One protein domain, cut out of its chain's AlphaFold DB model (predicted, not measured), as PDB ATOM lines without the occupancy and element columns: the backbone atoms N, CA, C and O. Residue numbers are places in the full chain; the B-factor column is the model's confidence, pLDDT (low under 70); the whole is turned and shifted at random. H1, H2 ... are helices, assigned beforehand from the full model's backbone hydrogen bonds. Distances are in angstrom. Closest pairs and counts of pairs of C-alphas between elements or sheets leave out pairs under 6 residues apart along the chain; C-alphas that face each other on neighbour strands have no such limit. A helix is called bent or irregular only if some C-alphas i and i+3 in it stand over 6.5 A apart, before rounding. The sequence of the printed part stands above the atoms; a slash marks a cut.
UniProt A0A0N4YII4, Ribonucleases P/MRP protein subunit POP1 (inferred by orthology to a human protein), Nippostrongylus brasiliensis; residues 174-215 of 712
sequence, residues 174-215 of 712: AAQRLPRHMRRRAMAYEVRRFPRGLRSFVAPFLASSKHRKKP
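This is residues 174 to 215 of the 712 residues of the protein "Ribonucleases P/MRP protein subunit POP1 (inferred by orthology to a human protein)" of Nippostrongylus brasiliensis (UniProt A0A0N4YII4). One irregular helix, H3, makes one side of a small fold, and a winding chain with two one-turn helices, H1 and H2, makes the other; the centres of the three helices form a triangle. From the end of H3 a tail, residues 208 to 215, leads away from the helices. The printed part has 42 residues with three named helices in the order H1, H2, H3 and no named strand; the class is all helix, though under half of the residues, 20 of 42, are in named elements. The whole is compact, with a radius of gyration of the C-alphas of 10.4 A and spans of 28 by 20 by 15 A.

Find C-alpha 174 at (25.317, 53.060, 16.131), where H1, residues 174 to 177, begins. Read on to H2, residues 185 to 188, which is neither bent nor irregular, but only just: C-alphas 185 and 188 are 6.2 A apart. Then look for C-alpha 196 at (25.171, 39.782, 16.635); from there H3, residues 196 to 207, runs 17.1 A to C-alpha 207 at (15.224, 51.370, 24.221). H3 is irregular: C-alphas 201 and 204 are 7.0 A apart.

H1 and H2 are close but not clearly touching; their closest C-alphas, of Ala 175 and Met 187, are 6.8 A apart. H1 and H3 are close but not clearly touching, with the closest C-alphas, of Ala 174 and Val 202, 6.3 A apart. H2 and H3 are also close but not clearly touching, with the closest C-alphas, of Ala 188 and Leu 206, 6.9 A apart. In H3, 4 of 8 O i to N i+4 pairs are within hydrogen-bond range; H1 and H2 are too short for such a pair.

Look to Gly 197 and Pro 215 for the two C-alphas farthest apart, 30.5 A. The printed part has no cut, and both links, H1 to H2 and H2 to H3, are short. The mean pLDDT of the printed part is 84.8, and no printed residue is under 70.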
ATOM      1  N   ALA A 174      24.868  54.443  16.314       77.25
ATOM      2  CA  ALA A 174      25.317  53.060  16.131       77.25
ATOM      3  C   ALA A 174      24.967  52.472  14.738       77.25
ATOM      4  O   ALA A 174      25.718  51.668  14.189       77.25
ATOM      5  N   ALA A 175      23.877  52.929  14.105       79.44
ATOM      6  CA  ALA A 175      23.526  52.572  12.725       79.44
ATOM      7  C   ALA A 175      24.443  53.213  11.660       79.44
ATOM      8  O   ALA A 175      24.624  52.644  10.583       79.44
ATOM      9  N   GLN A 176      25.006  54.394  11.936       81.62
ATOM     10  CA  GLN A 176      25.941  55.103  11.054       81.62
ATOM     11  C   GLN A 176      27.383  54.587  11.160       81.62
ATOM     12  O   GLN A 176      28.153  54.826  10.233       81.62
ATOM     13  N   ARG A 177      27.745  53.851  12.221       78.62
ATOM     14  CA  ARG A 177      29.044  53.154  12.312       78.62
ATOM     15  C   ARG A 177      29.181  52.018  11.285       78.62
ATOM     16  O   ARG A 177      30.263  51.784  10.773       78.62
ATOM     17  N   LEU A 178      28.081  51.359  10.905       83.06
ATOM     18  CA  LEU A 178      28.098  50.317   9.867       83.06
ATOM     19  C   LEU A 178      28.386  50.885   8.458       83.06
ATOM     20  O   LEU A 178      27.882  51.966   8.134       83.06
ATOM     21  N   PRO A 179      29.049  50.135   7.554       85.44
ATOM     22  CA  PRO A 179      29.196  50.512   6.145       85.44
ATOM     23  C   PRO A 179      27.849  50.749   5.448       85.44
ATOM     24  O   PRO A 179      26.886  50.001   5.658       85.44
ATOM     25  N   ARG A 180      27.764  51.757   4.564       84.31
ATOM     26  CA  ARG A 180      26.501  52.200   3.923       84.31
ATOM     27  C   ARG A 180      25.688  51.063   3.287       84.31
ATOM     28  O   ARG A 180      24.463  51.052   3.393       84.31
ATOM     29  N   HIS A 181      26.355  50.085   2.672       84.31
ATOM     30  CA  HIS A 181      25.715  48.942   2.012       84.31
ATOM     31  C   HIS A 181      25.104  47.915   2.995       84.31
ATOM     32  O   HIS A 181      24.157  47.202   2.638       84.31
ATOM     33  N   MET A 182      25.587  47.860   4.243       86.50
ATOM     34  CA  MET A 182      25.049  47.008   5.316       86.50
ATOM     35  C   MET A 182      23.862  47.648   6.045       86.50
ATOM     36  O   MET A 182      22.987  46.921   6.518       86.50
ATOM     37  N   ARG A 183      23.785  48.987   6.101       89.50
ATOM     38  CA  ARG A 183      22.717  49.725   6.809       89.50
ATOM     39  C   ARG A 183      21.316  49.307   6.335       89.50
ATOM     40  O   ARG A 183      21.074  49.059   5.150       89.50
ATOM     41  N   ARG A 184      20.354  49.241   7.260       89.75
ATOM     42  CA  ARG A 184      18.938  48.919   6.995       89.75
ATOM     43  C   ARG A 184      18.050  49.901   7.748       89.75
ATOM     44  O   ARG A 184      18.224  50.071   8.942       89.75
ATOM     45  N   ARG A 185      17.026  50.474   7.103       87.75
ATOM     46  CA  ARG A 185      16.095  51.422   7.767       87.75
ATOM     47  C   ARG A 185      15.372  50.820   8.984       87.75
ATOM     48  O   ARG A 185      14.987  51.544   9.890       87.75
ATOM     49  N   ALA A 186      15.199  49.496   9.008       88.00
ATOM     50  CA  ALA A 186      14.606  48.767  10.130       88.00
ATOM     51  C   ALA A 186      15.515  48.686  11.376       88.00
ATOM     52  O   ALA A 186      15.006  48.413  12.455       88.00
ATOM     53  N   MET A 187      16.821  48.970  11.258       89.31
ATOM     54  CA  MET A 187      17.740  49.051  12.405       89.31
ATOM     55  C   MET A 187      17.292  50.081  13.444       89.31
ATOM     56  O   MET A 187      17.501  49.851  14.622       89.31
ATOM     57  N   ALA A 188      16.607  51.153  13.033       83.56
ATOM     58  CA  ALA A 188      16.038  52.136  13.953       83.56
ATOM     59  C   ALA A 188      14.878  51.595  14.820       83.56
ATOM     60  O   ALA A 188      14.397  52.308  15.674       83.56
ATOM     61  N   TYR A 189      14.385  50.372  14.594       82.31
ATOM     62  CA  TYR A 189      13.244  49.815  15.341       82.31
ATOM     63  C   TYR A 189      13.496  48.392  15.858       82.31
ATOM     64  O   TYR A 189      12.753  47.903  16.701       82.31
ATOM     65  N   GLU A 190      14.487  47.681  15.312       87.31
ATOM     66  CA  GLU A 190      14.679  46.253  15.550       87.31
ATOM     67  C   GLU A 190      16.170  45.922  15.710       87.31
ATOM     68  O   GLU A 190      16.899  45.765  14.724       87.31
ATOM     69  N   VAL A 191      16.604  45.726  16.964       90.38
ATOM     70  CA  VAL A 191      17.984  45.349  17.348       90.38
ATOM     71  C   VAL A 191      18.495  44.152  16.527       90.38
ATOM     72  O   VAL A 191      19.648  44.111  16.103       90.38
ATOM     73  N   ARG A 192      17.618  43.181  16.219       92.50
ATOM     74  CA  ARG A 192      17.955  41.958  15.464       92.50
ATOM     75  C   ARG A 192      18.496  42.230  14.052       92.50
ATOM     76  O   ARG A 192      19.126  41.342  13.476       92.50
ATOM     77  N   ARG A 193      18.295  43.432  13.493       91.81
ATOM     78  CA  ARG A 193      18.840  43.840  12.184       91.81
ATOM     79  C   ARG A 193      20.322  44.215  12.224       91.81
ATOM     80  O   ARG A 193      20.922  44.298  11.155       91.81
ATOM     81  N   PHE A 194      20.908  44.393  13.406       90.88
ATOM     82  CA  PHE A 194      22.352  44.537  13.578       90.88
ATOM     83  C   PHE A 194      23.072  43.173  13.615       90.88
ATOM     84  O   PHE A 194      22.471  42.170  14.039       90.88
ATOM     85  N   PRO A 195      24.361  43.125  13.208       91.19
ATOM     86  CA  PRO A 195      25.254  41.990  13.461       91.19
ATOM     87  C   PRO A 195      25.250  41.599  14.943       91.19
ATOM     88  O   PRO A 195      25.158  42.480  15.793       91.19
ATOM     89  N   ARG A 196      25.353  40.297  15.259       90.25
ATOM     90  CA  ARG A 196      25.171  39.782  16.635       90.25
ATOM     91  C   ARG A 196      26.034  40.516  17.673       90.25
ATOM     92  O   ARG A 196      25.470  40.969  18.662       90.25
ATOM     93  N   GLY A 197      27.328  40.709  17.405       88.31
ATOM     94  CA  GLY A 197      28.261  41.385  18.322       88.31
ATOM     95  C   GLY A 197      27.957  42.863  18.605       88.31
ATOM     96  O   GLY A 197      28.357  43.371  19.640       88.31
ATOM     97  N   LEU A 198      27.191  43.549  17.747       87.44
ATOM     98  CA  LEU A 198      26.792  44.946  17.972       87.44
ATOM     99  C   LEU A 198      25.446  45.081  18.701       87.44
ATOM    100  O   LEU A 198      25.023  46.193  19.001       87.44
ATOM    101  N   ARG A 199      24.727  43.982  18.968       91.25
ATOM    102  CA  ARG A 199      23.360  44.053  19.515       91.25
ATOM    103  C   ARG A 199      23.316  44.519  20.964       91.25
ATOM    104  O   ARG A 199      22.419  45.288  21.290       91.25
ATOM    105  N   SER A 200      24.263  44.080  21.792       89.81
ATOM    106  CA  SER A 200      24.417  44.525  23.183       89.81
ATOM    107  C   SER A 200      24.670  46.030  23.244       89.81
ATOM    108  O   SER A 200      23.915  46.744  23.893       89.81
ATOM    109  N   PHE A 201      25.644  46.521  22.470       85.75
ATOM    110  CA  PHE A 201      25.941  47.950  22.343       85.75
ATOM    111  C   PHE A 201      24.726  48.763  21.873       85.75
ATOM    112  O   PHE A 201      24.443  49.820  22.417       85.75
ATOM    113  N   VAL A 202      23.987  48.284  20.867       87.38
ATOM    114  CA  VAL A 202      22.869  49.031  20.268       87.38
ATOM    115  C   VAL A 202      21.601  49.034  21.135       87.38
ATOM    116  O   VAL A 202      20.839  50.001  21.075       87.38
ATOM    117  N   ALA A 203      21.323  47.965  21.887       89.31
ATOM    118  CA  ALA A 203      20.026  47.776  22.542       89.31
ATOM    119  C   ALA A 203      19.600  48.941  23.469       89.31
ATOM    120  O   ALA A 203      18.457  49.384  23.314       89.31
ATOM    121  N   PRO A 204      20.470  49.518  24.328       87.88
ATOM    122  CA  PRO A 204      20.118  50.677  25.152       87.88
ATOM    123  C   PRO A 204      19.711  51.907  24.327       87.88
ATOM    124  O   PRO A 204      18.706  52.548  24.629       87.88
ATOM    125  N   PHE A 205      20.423  52.196  23.230       84.19
ATOM    126  CA  PHE A 205      20.114  53.328  22.343       84.19
ATOM    127  C   PHE A 205      18.788  53.163  21.585       84.19
ATOM    128  O   PHE A 205      18.200  54.154  21.156       84.19
ATOM    129  N   LEU A 206      18.316  51.926  21.389       84.75
ATOM    130  CA  LEU A 206      16.994  51.664  20.813       84.75
ATOM    131  C   LEU A 206      15.886  51.668  21.872       84.75
ATOM    132  O   LEU A 206      14.775  52.093  21.562       84.75
ATOM    133  N   ALA A 207      16.175  51.273  23.114       85.81
ATOM    134  CA  ALA A 207      15.224  51.370  24.221       85.81
ATOM    135  C   ALA A 207      14.882  52.832  24.572       85.81
ATOM    136  O   ALA A 207      13.723  53.145  24.831       85.81
ATOM    137  N   SER A 208      15.858  53.745  24.501       83.25
ATOM    138  CA  SER A 208      15.638  55.185  24.714       83.25
ATOM    139  C   SER A 208      14.980  55.909  23.525       83.25
ATOM    140  O   SER A 208      14.516  57.043  23.663       83.25
ATOM    141  N   SER A 209      14.903  55.275  22.348       80.62
ATOM    142  CA  SER A 209      14.391  55.908  21.127       80.62
ATOM    143  C   SER A 209      12.854  55.907  21.041       80.62
ATOM    144  O   SER A 209      12.197  54.877  20.872       80.62
ATOM    145  N   LYS A 210      12.243  57.097  21.126       78.06
ATOM    146  CA  LYS A 210      10.781  57.267  21.036       78.06
ATOM    147  C   LYS A 210      10.303  57.124  19.584       78.06
ATOM    148  O   LYS A 210      10.472  58.027  18.766       78.06
ATOM    149  N   HIS A 211       9.650  56.005  19.262       72.81
ATOM    150  CA  HIS A 211       9.110  55.730  17.925       72.81
ATOM    151  C   HIS A 211       7.580  55.614  17.894       72.81
ATOM    152  O   HIS A 211       6.971  54.888  18.676       72.81
ATOM    153  N   ARG A 212       6.942  56.285  16.921       75.44
ATOM    154  CA  ARG A 212       5.491  56.191  16.681       75.44
ATOM    155  C   ARG A 212       5.096  54.756  16.302       75.44
ATOM    156  O   ARG A 212       5.674  54.180  15.374       75.44
ATOM    157  N   LYS A 213       4.069  54.210  16.971       70.94
ATOM    158  CA  LYS A 213       3.455  52.911  16.633       70.94
ATOM    159  C   LYS A 213       3.026  52.906  15.157       70.94
ATOM    160  O   LYS A 213       2.372  53.838  14.691       70.94
ATOM    161  N   LYS A 214       3.415  51.869  14.411       71.56
ATOM    162  CA  LYS A 214       3.081  51.705  12.984       71.56
ATOM    163  C   LYS A 214       1.827  50.841  12.821       71.56
ATOM    164  O   LYS A 214       1.662  49.901  13.597       71.56
ATOM    165  N   PRO A 215       0.983  51.093  11.803       80.56
ATOM    166  CA  PRO A 215      -0.149  50.221  11.500       80.56
ATOM    167  C   PRO A 215       0.325  48.806  11.116       80.56
ATOM    168  O   PRO A 215       1.443  48.653  10.600       80.56
TER     169      PRO A 215